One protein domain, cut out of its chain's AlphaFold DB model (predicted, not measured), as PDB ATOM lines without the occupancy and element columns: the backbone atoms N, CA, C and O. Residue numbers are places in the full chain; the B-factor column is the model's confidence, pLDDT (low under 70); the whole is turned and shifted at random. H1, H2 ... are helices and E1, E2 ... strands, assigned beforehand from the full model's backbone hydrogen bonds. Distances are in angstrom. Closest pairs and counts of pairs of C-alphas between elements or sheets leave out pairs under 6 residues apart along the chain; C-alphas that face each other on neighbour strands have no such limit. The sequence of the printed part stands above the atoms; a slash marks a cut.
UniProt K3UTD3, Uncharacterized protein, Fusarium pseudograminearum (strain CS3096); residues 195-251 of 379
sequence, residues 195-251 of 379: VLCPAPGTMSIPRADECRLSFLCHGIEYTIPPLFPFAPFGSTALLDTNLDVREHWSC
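AT A GLANCE: This is residues 195 to 251 of the 379 residues of an uncharacterized protein of Fusarium pseudograminearum (strain CS3096) (UniProt K3UTD3). Two short helices, H1 and H2, cross at close to a right angle, and a small ladder of two short strands, E1 and E2, sits by the first residues of H1. From the last residue of H1 a long loop, residues 218 to 234, swings out on the side of H1 away from H2 and comes back to E2. The printed part has 57 residues, with named elements in the order E1, H1, E2, H2; the sheet, order E1 - E2, is antiparallel. The class is mixed, helices and strands, though named elements hold only 24 residues, under half. The whole is compact, with a radius of gyration of the C-alphas of 10.9 A and spans of 32 by 23 by 18 A.

IN THESE COORDINATES: Start at C-alpha 195, (42.109, -1.749, 44.613), and go on to E1, residues 204 to 206, 6.8 A long. H1, residues 207 to 217, begins at C-alpha 207, (40.720, 4.277, 35.915), and runs 15.1 A. Look next for E2, residues 235 to 237, 6.8 A, then H2, residues 243 to 249, 9.8 A, ending at C-alpha 249, (49.590, 2.036, 43.790).

HOW THE PARTS SIT: In the antiparallel pair E1 and E2, at 154 degrees, find N 205 and O 236 within hydrogen-bond range at 2.8 A. The closest C-alphas of H1 and E2, those of Arg 207 and Ser 235, are 4.8 A apart. H1 and H2 touch, closest at the C-alphas of Leu 213 and Val 245, 5.6 A; their lines are only just about perpendicular, at 73 degrees. E1 and H2 are near each other, with 5 pairs of C-alphas within 10 A. In H1 and H2 every O i to N i+4 pair is within hydrogen-bond range.

THE WHOLE: The C-alphas farthest apart, those of Pro 200 and Leu 227, are 32.5 A apart. The printed part has no cut; H1 to E2 is a long link. In this model, residues 219 to 220 have pLDDT under 70.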
ATOM      1  N   VAL A 195      41.136  -2.102  45.649       91.25
ATOM      2  CA  VAL A 195      42.109  -1.749  44.613       91.25
ATOM      3  C   VAL A 195      42.877  -3.005  44.220       91.25
ATOM      4  O   VAL A 195      43.333  -3.756  45.088       91.25
ATOM      5  N   LEU A 196      43.029  -3.241  42.918       87.38
ATOM      6  CA  LEU A 196      43.782  -4.394  42.434       87.38
ATOM      7  C   LEU A 196      45.262  -4.272  42.806       87.38
ATOM      8  O   LEU A 196      45.883  -3.229  42.614       87.38
ATOM      9  N   CYS A 197      45.861  -5.369  43.276       83.19
ATOM     10  CA  CYS A 197      47.305  -5.422  43.474       83.19
ATOM     11  C   CYS A 197      48.016  -5.436  42.108       83.19
ATOM     12  O   CYS A 197      47.813  -6.380  41.333       83.19
ATOM     13  N   PRO A 198      48.877  -4.450  41.792       84.25
ATOM     14  CA  PRO A 198      49.581  -4.439  40.519       84.25
ATOM     15  C   PRO A 198      50.575  -5.588  40.386       84.25
ATOM     16  O   PRO A 198      51.307  -5.925  41.319       84.25
ATOM     17  N   ALA A 199      50.695  -6.121  39.170       83.06
ATOM     18  CA  ALA A 199      51.830  -6.966  38.822       83.06
ATOM     19  C   ALA A 199      53.129  -6.127  38.817       83.06
ATOM     20  O   ALA A 199      53.089  -4.941  38.461       83.06
ATOM     21  N   PRO A 200      54.297  -6.704  39.160       81.31
ATOM     22  CA  PRO A 200      55.563  -5.973  39.127       81.31
ATOM     23  C   PRO A 200      55.832  -5.347  37.750       81.31
ATOM     24  O   PRO A 200      55.727  -6.020  36.728       81.31
ATOM     25  N   GLY A 201      56.195  -4.061  37.723       82.12
ATOM     26  CA  GLY A 201      56.486  -3.329  36.482       82.12
ATOM     27  C   GLY A 201      55.255  -2.826  35.718       82.12
ATOM     28  O   GLY A 201      55.395  -2.364  34.587       82.12
ATOM     29  N   THR A 202      54.059  -2.896  36.309       86.69
ATOM     30  CA  THR A 202      52.843  -2.318  35.723       86.69
ATOM     31  C   THR A 202      52.955  -0.791  35.686       86.69
ATOM     32  O   THR A 202      53.076  -0.159  36.731       86.69
ATOM     33  N   MET A 203      52.901  -0.202  34.485       90.00
ATOM     34  CA  MET A 203      53.054   1.247  34.244       90.00
ATOM     35  C   MET A 203      51.725   1.972  33.978       90.00
ATOM     36  O   MET A 203      51.720   3.161  33.660       90.00
ATOM     37  N   SER A 204      50.598   1.270  34.098       91.75
ATOM     38  CA  SER A 204      49.250   1.808  33.902       91.75
ATOM     39  C   SER A 204      48.306   1.307  34.984       91.75
ATOM     40  O   SER A 204      48.352   0.132  35.338       91.75
ATOM     41  N   ILE A 205      47.411   2.166  35.445       93.62
ATOM     42  CA  ILE A 205      46.385   1.844  36.432       93.62
ATOM     43  C   ILE A 205      45.005   1.828  35.758       93.62
ATOM     44  O   ILE A 205      44.739   2.692  34.917       93.62
ATOM     45  N   PRO A 206      44.114   0.869  36.064       93.44
ATOM     46  CA  PRO A 206      42.709   0.974  35.671       93.44
ATOM     47  C   PRO A 206      42.100   2.269  36.219       93.44
ATOM     48  O   PRO A 206      42.296   2.579  37.392       93.44
ATOM     49  N   ARG A 207      41.320   3.014  35.428       94.50
ATOM     50  CA  ARG A 207      40.720   4.277  35.915       94.50
ATOM     51  C   ARG A 207      39.811   4.057  37.127       94.50
ATOM     52  O   ARG A 207      39.728   4.911  38.001       94.50
ATOM     53  N   ALA A 208      39.180   2.886  37.220       94.06
ATOM     54  CA  ALA A 208      38.429   2.478  38.404       94.06
ATOM     55  C   ALA A 208      39.298   2.465  39.677       94.06
ATOM     56  O   ALA A 208      38.881   2.969  40.716       94.06
ATOM     57  N   ASP A 209      40.522   1.938  39.589       94.69
ATOM     58  CA  ASP A 209      41.474   1.903  40.703       94.69
ATOM     59  C   ASP A 209      42.101   3.272  40.972       94.69
ATOM     60  O   ASP A 209      42.318   3.618  42.132       94.69
ATOM     61  N   GLU A 210      42.320   4.082  39.932       94.56
ATOM     62  CA  GLU A 210      42.695   5.491  40.086       94.56
ATOM     63  C   GLU A 210      41.642   6.235  40.918       94.56
ATOM     64  O   GLU A 210      41.985   6.851  41.924       94.56
ATOM     65  N   CYS A 211      40.354   6.098  40.585       94.12
ATOM     66  CA  CYS A 211      39.263   6.692  41.357       94.12
ATOM     67  C   CYS A 211      39.207   6.181  42.804       94.12
ATOM     68  O   CYS A 211      39.051   6.979  43.731       94.12
ATOM     69  N   ARG A 212      39.343   4.864  43.019       94.19
ATOM     70  CA  ARG A 212      39.361   4.266  44.368       94.19
ATOM     71  C   ARG A 212      40.512   4.816  45.200       94.19
ATOM     72  O   ARG A 212      40.293   5.205  46.346       94.19
ATOM     73  N   LEU A 213      41.717   4.888  44.636       94.00
ATOM     74  CA  LEU A 213      42.872   5.450  45.329       94.00
ATOM     75  C   LEU A 213      42.696   6.942  45.599       94.00
ATOM     76  O   LEU A 213      42.910   7.346  46.738       94.00
ATOM     77  N   SER A 214      42.244   7.739  44.630       92.25
ATOM     78  CA  SER A 214      41.969   9.168  44.838       92.25
ATOM     79  C   SER A 214      40.986   9.396  45.992       92.25
ATOM     80  O   SER A 214      41.262  10.198  46.885       92.25
ATOM     81  N   PHE A 215      39.897   8.621  46.042       91.94
ATOM     82  CA  PHE A 215      38.927   8.669  47.140       91.94
ATOM     83  C   PHE A 215      39.544   8.246  48.485       91.94
ATOM     84  O   PHE A 215      39.387   8.930  49.493       91.94
ATOM     85  N   LEU A 216      40.296   7.141  48.521       91.25
ATOM     86  CA  LEU A 216      40.905   6.624  49.755       91.25
ATOM     87  C   LEU A 216      42.024   7.515  50.305       91.25
ATOM     88  O   LEU A 216      42.195   7.586  51.527       91.25
ATOM     89  N   CYS A 217      42.754   8.210  49.434       88.06
ATOM     90  CA  CYS A 217      43.767   9.189  49.829       88.06
ATOM     91  C   CYS A 217      43.144  10.429  50.481       88.06
ATOM     92  O   CYS A 217      43.849  11.146  51.186       88.06
ATOM     93  N   HIS A 218      41.836  10.663  50.298       76.75
ATOM     94  CA  HIS A 218      41.127  11.834  50.823       76.75
ATOM     95  C   HIS A 218      41.866  13.143  50.503       76.75
ATOM     96  O   HIS A 218      42.000  14.022  51.360       76.75
ATOM     97  N   GLY A 219      42.350  13.276  49.262       69.06
ATOM     98  CA  GLY A 219      42.806  14.569  48.757       69.06
ATOM     99  C   GLY A 219      41.694  15.609  48.922       69.06
ATOM    100  O   GLY A 219      40.517  15.246  48.967       69.06
ATOM    101  N   ILE A 220      42.056  16.892  49.026       67.88
ATOM    102  CA  ILE A 220      41.118  17.997  49.325       67.88
ATOM    103  C   ILE A 220      39.857  17.928  48.439       67.88
ATOM    104  O   ILE A 220      38.746  18.123  48.931       67.88
ATOM    105  N   GLU A 221      40.029  17.523  47.181       73.75
ATOM    106  CA  GLU A 221      38.982  17.476  46.156       73.75
ATOM    107  C   GLU A 221      38.261  16.120  46.029       73.75
ATOM    108  O   GLU A 221      37.230  16.019  45.370       73.75
ATOM    109  N   TYR A 222      38.744  15.068  46.697       80.94
ATOM    110  CA  TYR A 222      38.236  13.692  46.558       80.94
ATOM    111  C   TYR A 222      37.528  13.182  47.823       80.94
ATOM    112  O   TYR A 222      37.425  11.979  48.057       80.94
ATOM    113  N   THR A 223      37.022  14.094  48.656       80.50
ATOM    114  CA  THR A 223      36.341  13.765  49.926       80.50
ATOM    115  C   THR A 223      34.931  13.192  49.745       80.50
ATOM    116  O   THR A 223      34.374  12.606  50.676       80.50
ATOM    117  N   ILE A 224      34.350  13.339  48.552       83.69
ATOM    118  CA  ILE A 224      33.017  12.849  48.196       83.69
ATOM    119  C   ILE A 224      33.178  11.799  47.089       83.69
ATOM    120  O   ILE A 224      33.864  12.070  46.099       83.69
ATOM    121  N   PRO A 225      32.565  10.606  47.220       87.00
ATOM    122  CA  PRO A 225      32.644   9.594  46.174       87.00
ATOM    123  C   PRO A 225      31.927  10.062  44.895       87.00
ATOM    124  O   PRO A 225      31.078  10.959  44.956       87.00
ATOM    125  N   PRO A 226      32.193   9.423  43.742       87.88
ATOM    126  CA  PRO A 226      31.417   9.664  42.532       87.88
ATOM    127  C   PRO A 226      29.913   9.492  42.783       87.88
ATOM    128  O   PRO A 226      29.501   8.620  43.546       87.88
ATOM    129  N   LEU A 227      29.082  10.309  42.132       84.31
ATOM    130  CA  LEU A 227      27.627  10.284  42.320       84.31
ATOM    131  C   LEU A 227      27.011   8.975  41.814       84.31
ATOM    132  O   LEU A 227      26.077   8.457  42.419       84.31
ATOM    133  N   PHE A 228      27.540   8.462  40.704       87.38
ATOM    134  CA  PHE A 228      27.049   7.266  40.037       87.38
ATOM    135  C   PHE A 228      27.902   6.037  40.366       87.38
ATOM    136  O   PHE A 228      29.093   6.159  40.654       87.38
ATOM    137  N   PRO A 229      27.308   4.833  40.303       89.38
ATOM    138  CA  PRO A 229      27.958   3.617  40.777       89.38
ATOM    139  C   PRO A 229      28.872   2.933  39.757       89.38
ATOM    140  O   PRO A 229      29.593   2.013  40.136       89.38
ATOM    141  N   PHE A 230      28.810   3.320  38.482       91.69
ATOM    142  CA  PHE A 230      29.506   2.641  37.388       91.69
ATOM    143  C   PHE A 230      30.924   3.188  37.208       91.69
ATOM    144  O   PHE A 230      31.142   4.399  37.248       91.69
ATOM    145  N   ALA A 231      31.879   2.281  37.012       92.94
ATOM    146  CA  ALA A 231      33.294   2.614  36.899       92.94
ATOM    147  C   ALA A 231      33.618   3.330  35.575       92.94
ATOM    148  O   ALA A 231      32.981   3.045  34.557       92.94
ATOM    149  N   PRO A 232      34.636   4.208  35.546       93.62
ATOM    150  CA  PRO A 232      35.163   4.718  34.287       93.62
ATOM    151  C   PRO A 232      35.874   3.597  33.520       93.62
ATOM    152  O   PRO A 232      36.569   2.766  34.110       93.62
ATOM    153  N   PHE A 233      35.740   3.604  32.197       91.31
ATOM    154  CA  PHE A 233      36.376   2.612  31.334       91.31
ATOM    155  C   PHE A 233      37.873   2.872  31.138       91.31
ATOM    156  O   PHE A 233      38.348   4.013  31.141       91.31
ATOM    157  N   GLY A 234      38.623   1.805  30.863       89.12
ATOM    158  CA  GLY A 234      40.028   1.874  30.457       89.12
ATOM    159  C   GLY A 234      41.022   2.171  31.587       89.12
ATOM    160  O   GLY A 234      40.786   1.888  32.760       89.12
ATOM    161  N   SER A 235      42.186   2.702  31.215       91.38
ATOM    162  CA  SER A 235      43.339   2.870  32.106       91.38
ATOM    163  C   SER A 235      44.091   4.168  31.839       91.38
ATOM    164  O   SER A 235      44.111   4.646  30.702       91.38
ATOM    165  N   THR A 236      44.804   4.646  32.851       91.88
ATOM    166  CA  THR A 236      45.667   5.831  32.798       91.88
ATOM    167  C   THR A 236      47.114   5.421  33.055       91.88
ATOM    168  O   THR A 236      47.388   4.505  33.833       91.88
ATOM    169  N   ALA A 237      48.069   6.038  32.356       92.69
ATOM    170  CA  ALA A 237      49.483   5.790  32.622       92.69
ATOM    171  C   ALA A 237      49.837   6.322  34.016       92.69
ATOM    172  O   ALA A 237      49.424   7.417  34.374       92.69
ATOM    173  N   LEU A 238      50.638   5.596  34.801       92.62
ATOM    174  CA  LEU A 238      50.972   6.022  36.169       92.62
ATOM    175  C   LEU A 238      51.654   7.394  36.224       92.62
ATOM    176  O   LEU A 238      51.527   8.114  37.205       92.62
ATOM    177  N   LEU A 239      52.390   7.771  35.178       92.31
ATOM    178  CA  LEU A 239      53.031   9.084  35.098       92.31
ATOM    179  C   LEU A 239      52.034  10.237  34.920       92.31
ATOM    180  O   LEU A 239      52.404  11.379  35.196       92.31
ATOM    181  N   ASP A 240      50.800   9.928  34.535       93.00
ATOM    182  CA  ASP A 240      49.719  10.883  34.299       93.00
ATOM    183  C   ASP A 240      48.731  10.962  35.480       93.00
ATOM    184  O   ASP A 240      47.811  11.769  35.444       93.00
ATOM    185  N   THR A 241      48.902  10.158  36.540       92.31
ATOM    186  CA  THR A 241      48.016  10.180  37.721       92.31
ATOM    187  C   THR A 241      48.531  11.116  38.810       92.31
ATOM    188  O   THR A 241      49.713  11.475  38.833       92.31
ATOM    189  N   ASN A 242      47.705  11.424  39.808       90.19
ATOM    190  CA  ASN A 242      48.143  12.161  40.997       90.19
ATOM    191  C   ASN A 242      49.261  11.445  41.771       90.19
ATOM    192  O   ASN A 242      49.340  10.215  41.780       90.19
ATOM    193  N   LEU A 243      50.140  12.218  42.419       91.06
ATOM    194  CA  LEU A 243      51.310  11.684  43.132       91.06
ATOM    195  C   LEU A 243      50.915  10.705  44.245       91.06
ATOM    196  O   LEU A 243      51.522   9.640  44.344       91.06
ATOM    197  N   ASP A 244      49.862  11.017  45.002       91.00
ATOM    198  CA  ASP A 244      49.349  10.142  46.063       91.00
ATOM    199  C   ASP A 244      48.854   8.805  45.495       91.00
ATOM    200  O   ASP A 244      49.147   7.741  46.042       91.00
ATOM    201  N   VAL A 245      48.188   8.835  44.332       92.25
ATOM    202  CA  VAL A 245      47.773   7.621  43.614       92.25
ATOM    203  C   VAL A 245      48.994   6.790  43.222       92.25
ATOM    204  O   VAL A 245      48.993   5.580  43.436       92.25
ATOM    205  N   ARG A 246      50.069   7.408  42.709       92.50
ATOM    206  CA  ARG A 246      51.306   6.685  42.337       92.50
ATOM    207  C   ARG A 246      51.983   6.044  43.544       92.50
ATOM    208  O   ARG A 246      52.427   4.894  43.457       92.50
ATOM    209  N   GLU A 247      52.079   6.790  44.647       91.88
ATOM    210  CA  GLU A 247      52.660   6.309  45.901       91.88
ATOM    211  C   GLU A 247      51.873   5.101  46.408       91.88
ATOM    212  O   GLU A 247      52.460   4.054  46.694       91.88
ATOM    213  N   HIS A 248      50.546   5.211  46.456       92.38
ATOM    214  CA  HIS A 248      49.693   4.159  46.992       92.38
ATOM    215  C   HIS A 248      49.520   2.959  46.065       92.38
ATOM    216  O   HIS A 248      49.473   1.839  46.568       92.38
ATOM    217  N   TRP A 249      49.541   3.144  44.746       92.00
ATOM    218  CA  TRP A 249      49.590   2.036  43.790       92.00
ATOM    219  C   TRP A 249      50.834   1.161  43.996       92.00
ATOM    220  O   TRP A 249      50.781  -0.061  43.885       92.00
ATOM    221  N   SER A 250      51.961   1.780  44.351       88.94
ATOM    222  CA  SER A 250      53.253   1.095  44.468       88.94
ATOM    223  C   SER A 250      53.605   0.663  45.895       88.94
ATOM    224  O   SER A 250      54.682   0.107  46.112       88.94
ATOM    225  N   CYS A 251      52.749   0.911  46.894       90.19
ATOM    226  CA  CYS A 251      53.139   0.734  48.299       90.19
ATOM    227  C   CYS A 251      53.064  -0.717  48.808       90.19
ATOM    228  O   CYS A 251      53.464  -0.983  49.944       90.19
TER     229      CYS A 251